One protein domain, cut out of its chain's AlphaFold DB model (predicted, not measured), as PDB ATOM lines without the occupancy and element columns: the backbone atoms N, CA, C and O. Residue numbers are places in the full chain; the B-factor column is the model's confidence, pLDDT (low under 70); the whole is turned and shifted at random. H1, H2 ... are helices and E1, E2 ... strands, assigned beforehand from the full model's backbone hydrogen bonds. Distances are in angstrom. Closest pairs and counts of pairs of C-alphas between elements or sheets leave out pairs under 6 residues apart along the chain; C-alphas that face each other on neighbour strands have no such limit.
ATOM      1  N   THR A   2     102.663  81.875 115.085       79.06
ATOM      2  CA  THR A   2     101.898  80.937 114.245       79.06
ATOM      3  C   THR A   2     100.594  80.598 114.964       79.06
ATOM      4  O   THR A   2     100.600  80.406 116.178       79.06
ATOM      5  N   TYR A   3      99.486  80.576 114.234       83.38
ATOM      6  CA  TYR A   3      98.138  80.270 114.713       83.38
ATOM      7  C   TYR A   3      97.665  78.958 114.090       83.38
ATOM      8  O   TYR A   3      98.137  78.597 113.019       83.38
ATOM      9  N   ILE A   4      96.729  78.263 114.731       87.50
ATOM     10  CA  ILE A   4      96.079  77.082 114.153       87.50
ATOM     11  C   ILE A   4      94.724  77.511 113.594       87.50
ATOM     12  O   ILE A   4      93.936  78.136 114.306       87.50
ATOM     13  N   ALA A   5      94.482  77.225 112.317       86.25
ATOM     14  CA  ALA A   5      93.216  77.523 111.661       86.25
ATOM     15  C   ALA A   5      92.103  76.594 112.171       86.25
ATOM     16  O   ALA A   5      92.319  75.389 112.312       86.25
ATOM     17  N   LYS A   6      90.922  77.159 112.447       86.56
ATOM     18  CA  LYS A   6      89.843  76.465 113.175       86.56
ATOM     19  C   LYS A   6      89.257  75.268 112.421       86.56
ATOM     20  O   LYS A   6      89.052  74.228 113.031       86.56
ATOM     21  N   GLU A   7      89.017  75.407 111.119       88.81
ATOM     22  CA  GLU A   7      88.307  74.397 110.320       88.81
ATOM     23  C   GLU A   7      89.256  73.353 109.717       88.81
ATOM     24  O   GLU A   7      88.896  72.188 109.589       88.81
ATOM     25  N   CYS A   8      90.483  73.744 109.347       89.44
ATOM     26  CA  CYS A   8      91.428  72.835 108.685       89.44
ATOM     27  C   CYS A   8      92.550  72.300 109.589       89.44
ATOM     28  O   CYS A   8      93.325  71.462 109.143       89.44
ATOM     29  N   GLY A   9      92.701  72.805 110.819       89.38
ATOM     30  CA  GLY A   9      93.712  72.339 111.779       89.38
ATOM     31  C   GLY A   9      95.174  72.660 111.424       89.38
ATOM     32  O   GLY A   9      96.085  72.275 112.152       89.38
ATOM     33  N   HIS A  10      95.426  73.379 110.327       91.31
ATOM     34  CA  HIS A  10      96.777  73.694 109.861       91.31
ATOM     35  C   HIS A  10      97.344  74.970 110.496       91.31
ATOM     36  O   HIS A  10      96.618  75.922 110.801       91.31
ATOM     37  N   GLY A  11      98.670  75.011 110.637       87.69
ATOM     38  CA  GLY A  11      99.399  76.203 111.060       87.69
ATOM     39  C   GLY A  11      99.345  77.315 110.010       87.69
ATOM     40  O   GLY A  11      99.521  77.073 108.821       87.69
ATOM     41  N   THR A  12      99.120  78.552 110.443       85.62
ATOM     42  CA  THR A  12      99.044  79.729 109.574       85.62
ATOM     43  C   THR A  12      99.544  80.993 110.277       85.62
ATOM     44  O   THR A  12      99.684  81.047 111.501       85.62
ATOM     45  N   LYS A  13      99.845  82.038 109.507       83.69
ATOM     46  CA  LYS A  13     100.216  83.366 110.021       83.69
ATOM     47  C   LYS A  13      99.000  84.296 109.982       83.69
ATOM     48  O   LYS A  13      98.024  84.032 109.298       83.69
ATOM     49  N   ARG A  14      99.052  85.405 110.727       77.19
ATOM     50  CA  ARG A  14      97.968  86.407 110.739       77.19
ATOM     51  C   ARG A  14      97.866  87.189 109.426       77.19
ATOM     52  O   ARG A  14      96.772  87.429 108.922       77.19
ATOM     53  N   ALA A  15      99.014  87.609 108.904       82.06
ATOM     54  CA  ALA A  15      99.129  88.085 107.536       82.06
ATOM     55  C   ALA A  15      99.358  86.857 106.658       82.06
ATOM     56  O   ALA A  15     100.356  86.153 106.850       82.06
ATOM     57  N   ILE A  16      98.427  86.593 105.746       82.25
ATOM     58  CA  ILE A  16      98.541  85.492 104.796       82.25
ATOM     59  C   ILE A  16      98.693  86.043 103.387       82.25
ATOM     60  O   ILE A  16      98.100  87.059 103.018       82.25
ATOM     61  N   GLU A  17      99.489  85.333 102.605       87.88
ATOM     62  CA  GLU A  17      99.529  85.458 101.160       87.88
ATOM     63  C   GLU A  17      98.968  84.158 100.594       87.88
ATOM     64  O   GLU A  17      99.478  83.077 100.881       87.88
ATOM     65  N   VAL A  18      97.877  84.263  99.847       88.50
ATOM     66  CA  VAL A  18      97.252  83.151  99.139       88.50
ATOM     67  C   VAL A  18      97.731  83.227  97.699       88.50
ATOM     68  O   VAL A  18      97.448  84.207  97.011       88.50
ATOM     69  N   SER A  19      98.468  82.212  97.260       91.62
ATOM     70  CA  SER A  19      98.983  82.114  95.892       91.62
ATOM     71  C   SER A  19      98.252  80.988  95.173       91.62
ATOM     72  O   SER A  19      98.308  79.842  95.611       91.62
ATOM     73  N   ALA A  20      97.541  81.305  94.095       91.19
ATOM     74  CA  ALA A  20      96.768  80.335  93.328       91.19
ATOM     75  C   ALA A  20      96.676  80.754  91.861       91.19
ATOM     76  O   ALA A  20      96.521  81.934  91.546       91.19
ATOM     77  N   LEU A  21      96.747  79.771  90.958       90.25
ATOM     78  CA  LEU A  21      96.580  79.968  89.512       90.25
ATOM     79  C   LEU A  21      97.529  81.020  88.897       90.25
ATOM     80  O   LEU A  21      97.192  81.619  87.886       90.25
ATOM     81  N   GLY A  22      98.711  81.233  89.487       90.00
ATOM     82  CA  GLY A  22      99.686  82.235  89.033       90.00
ATOM     83  C   GLY A  22      99.456  83.651  89.578       90.00
ATOM     84  O   GLY A  22     100.183  84.565  89.205       90.00
ATOM     85  N   HIS A  23      98.480  83.837  90.471       91.00
ATOM     86  CA  HIS A  23      98.174  85.117  91.103       91.00
ATOM     87  C   HIS A  23      98.322  85.029  92.618       91.00
ATOM     88  O   HIS A  23      98.062  83.987  93.222       91.00
ATOM     89  N   ASN A  24      98.653  86.164  93.234       89.31
ATOM     90  CA  ASN A  24      98.817  86.264  94.677       89.31
ATOM     91  C   ASN A  24      97.843  87.291  95.253       89.31
ATOM     92  O   ASN A  24      97.659  88.387  94.712       89.31
ATOM     93  N   ARG A  25      97.252  86.963  96.399       86.12
ATOM     94  CA  ARG A  25      96.427  87.871  97.197       86.12
ATOM     95  C   ARG A  25      96.928  87.910  98.624       86.12
ATOM     96  O   ARG A  25      97.091  86.880  99.268       86.12
ATOM     97  N   ARG A  26      97.143  89.121  99.132       85.25
ATOM     98  CA  ARG A  26      97.540  89.359 100.521       85.25
ATOM     99  C   ARG A  26      96.351  89.854 101.321       85.25
ATOM    100  O   ARG A  26      95.595  90.700 100.850       85.25
ATOM    101  N   GLY A  27      96.226  89.355 102.540       77.88
ATOM    102  CA  GLY A  27      95.212  89.787 103.491       77.88
ATOM    103  C   GLY A  27      95.733  89.692 104.916       77.88
ATOM    104  O   GLY A  27      96.586  88.862 105.237       77.88
ATOM    105  N   ILE A  28      95.215  90.556 105.783       72.56
ATOM    106  CA  ILE A  28      95.440  90.467 107.223       72.56
ATOM    107  C   ILE A  28      94.124  90.027 107.842       72.56
ATOM    108  O   ILE A  28      93.151  90.778 107.833       72.56
ATOM    109  N   PHE A  29      94.104  88.823 108.397       68.50
ATOM    110  CA  PHE A  29      92.928  88.303 109.080       68.50
ATOM    111  C   PHE A  29      92.995  88.670 110.564       68.50
ATOM    112  O   PHE A  29      94.076  88.803 111.159       68.50
ATOM    113  N   LYS A  30      91.837  88.871 111.197       65.44
ATOM    114  CA  LYS A  30      91.785  88.897 112.661       65.44
ATOM    115  C   LYS A  30      92.011  87.472 113.165       65.44
ATOM    116  O   LYS A  30      91.681  86.506 112.486       65.44
ATOM    117  N   LYS A  31      92.596  87.344 114.359       61.75
ATOM    118  CA  LYS A  31      92.933  86.040 114.956       61.75
ATOM    119  C   LYS A  31      91.719  85.102 115.001       61.75
ATOM    120  O   LYS A  31      91.858  83.920 114.714       61.75
ATOM    121  N   ASP A  32      90.549  85.650 115.312       63.03
ATOM    122  CA  ASP A  32      89.320  84.873 115.472       63.03
ATOM    123  C   ASP A  32      88.632  84.526 114.142       63.03
ATOM    124  O   ASP A  32      87.814  83.603 114.120       63.03
ATOM    125  N   ASP A  33      89.039  85.176 113.045       68.38
ATOM    126  CA  ASP A  33      88.503  84.996 111.687       68.38
ATOM    127  C   ASP A  33      89.315  83.983 110.851       68.38
ATOM    128  O   ASP A  33      88.960  83.680 109.712       68.38
ATOM    129  N   LEU A  34      90.414  83.440 111.392       73.44
ATOM    130  CA  LEU A  34      91.260  82.449 110.712       73.44
ATOM    131  C   LEU A  34      90.605  81.059 110.724       73.44
ATOM    132  O   LEU A  34      90.975  80.168 111.493       73.44
ATOM    133  N   GLN A  35      89.617  80.874 109.854       84.31
ATOM    134  CA  GLN A  35      88.957  79.582 109.658       84.31
ATOM    135  C   GLN A  35      89.849  78.586 108.900       84.31
ATOM    136  O   GLN A  35      89.883  77.412 109.252       84.31
ATOM    137  N   TYR A  36      90.633  79.057 107.927       88.50
ATOM    138  CA  TYR A  36      91.469  78.225 107.051       88.50
ATOM    139  C   TYR A  36      92.892  78.795 106.923       88.50
ATOM    140  O   TYR A  36      93.100  80.003 107.059       88.50
ATOM    141  N   CYS A  37      93.883  77.933 106.665       90.38
ATOM    142  CA  CYS A  37      95.248  78.365 106.339       90.38
ATOM    143  C   CYS A  37      95.360  78.871 104.886       90.38
ATOM    144  O   CYS A  37      94.448  78.670 104.082       90.38
ATOM    145  N   SER A  38      96.489  79.504 104.541       89.06
ATOM    146  CA  SER A  38      96.755  80.018 103.184       89.06
ATOM    147  C   SER A  38      96.580  78.959 102.100       89.06
ATOM    148  O   SER A  38      95.990  79.242 101.063       89.06
ATOM    149  N   ASP A  39      97.046  77.742 102.361       90.81
ATOM    150  CA  ASP A  39      97.095  76.673 101.364       90.81
ATOM    151  C   ASP A  39      95.703  76.076 101.141       90.81
ATOM    152  O   ASP A  39      95.282  75.841 100.011       90.81
ATOM    153  N   CYS A  40      94.926  75.920 102.218       92.25
ATOM    154  CA  CYS A  40      93.521  75.534 102.116       92.25
ATOM    155  C   CYS A  40      92.708  76.590 101.360       92.25
ATOM    156  O   CYS A  40      91.892  76.226 100.522       92.25
ATOM    157  N   LEU A  41      92.948  77.880 101.609       90.81
ATOM    158  CA  LEU A  41      92.292  78.957 100.862       90.81
ATOM    159  C   LEU A  41      92.715  78.972  99.389       90.81
ATOM    160  O   LEU A  41      91.869  79.205  98.530       90.81
ATOM    161  N   ALA A  42      93.984  78.684  99.086       91.81
ATOM    162  CA  ALA A  42      94.486  78.576  97.715       91.81
ATOM    163  C   ALA A  42      93.784  77.450  96.941       91.81
ATOM    164  O   ALA A  42      93.385  77.648  95.795       91.81
ATOM    165  N   ASN A  43      93.547  76.307  97.591       93.50
ATOM    166  CA  ASN A  43      92.819  75.177  97.006       93.50
ATOM    167  C   ASN A  43      91.323  75.459  96.775       93.50
ATOM    168  O   ASN A  43      90.677  74.736  96.022       93.50
ATOM    169  N   MET A  44      90.770  76.498  97.406       94.06
ATOM    170  CA  MET A  44      89.384  76.934  97.205       94.06
ATOM    171  C   MET A  44      89.247  78.009  96.121       94.06
ATOM    172  O   MET A  44      88.134  78.461  95.852       94.06
ATOM    173  N   VAL A  45      90.346  78.464  95.515       94.75
ATOM    174  CA  VAL A  45      90.302  79.446  94.426       94.75
ATOM    175  C   VAL A  45      89.746  78.787  93.171       94.75
ATOM    176  O   VAL A  45      90.209  77.730  92.743       94.75
TER     177      VAL A  45
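What this domain is: This is residues 2 to 45 of the 150 residues of an uncharacterized protein of Candidatus Staskawiczbacteria bacterium RIFCSPHIGHO2_02_FULL_34_9 (UniProt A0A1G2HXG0). A two-stranded hairpin of E1 and E2 makes a long arm, and the short helix H1 packs on it beside E1. At the end of the hairpin away from its turn, residues 2 to 14 form a loop that folds back on itself, with residues 3 to 4 paired antiparallel with residues 11 to 12. The 44 printed residues hold two named strands and then one named helix, in the order E1, E2, H1; the sheet, E1 - E2, is antiparallel. The class is mixed, helices and strands, with under half of the residues in named elements. The whole is compact, with a radius of gyration of the C-alphas of 9.7 A, yet elongated, spanning 27 by 18 by 14 A.

How they stand to each other: E1, residues 15 to 20, and E2, residues 23 to 28, are antiparallel neighbours and form a hairpin, their directions 161 degrees apart. The C-alphas of Ser 19 and Asn 24 face each other at 4.3 A. N 18 and O 25 are within hydrogen-bond range at 2.8 A, as are N 27 and O 16 at 3.0 A. E1 and H1, residues 38 to 43, have 11 pairs of C-alphas within 8 A; the closest are those of Val 18 and Ser 38, 5.1 A apart. E2 and H1 are near each other, with 5 pairs of C-alphas within 10 A. In H1 every O i to N i+4 pair is within hydrogen-bond range.

Where its parts are: E1 begins at C-alpha 15, (99.129, 88.085, 107.536), and measures 16.4 A from first to last C-alpha. E2 measures 17.2 A and begins at C-alpha 23, (98.174, 85.117, 91.103). H1 measures 8.8 A and ends at C-alpha 43, (92.819, 75.177, 97.006).

The domain as a whole: The C-alphas farthest apart, those of Gly 22 and Asp 32, are 28.5 A apart. The printed part has no cut. The link from E1 to E2 is tight, and that from E2 to H1 is short, with 9 residues. Mean pLDDT of the printed part is 84.6; residues 29 to 33 are under 70.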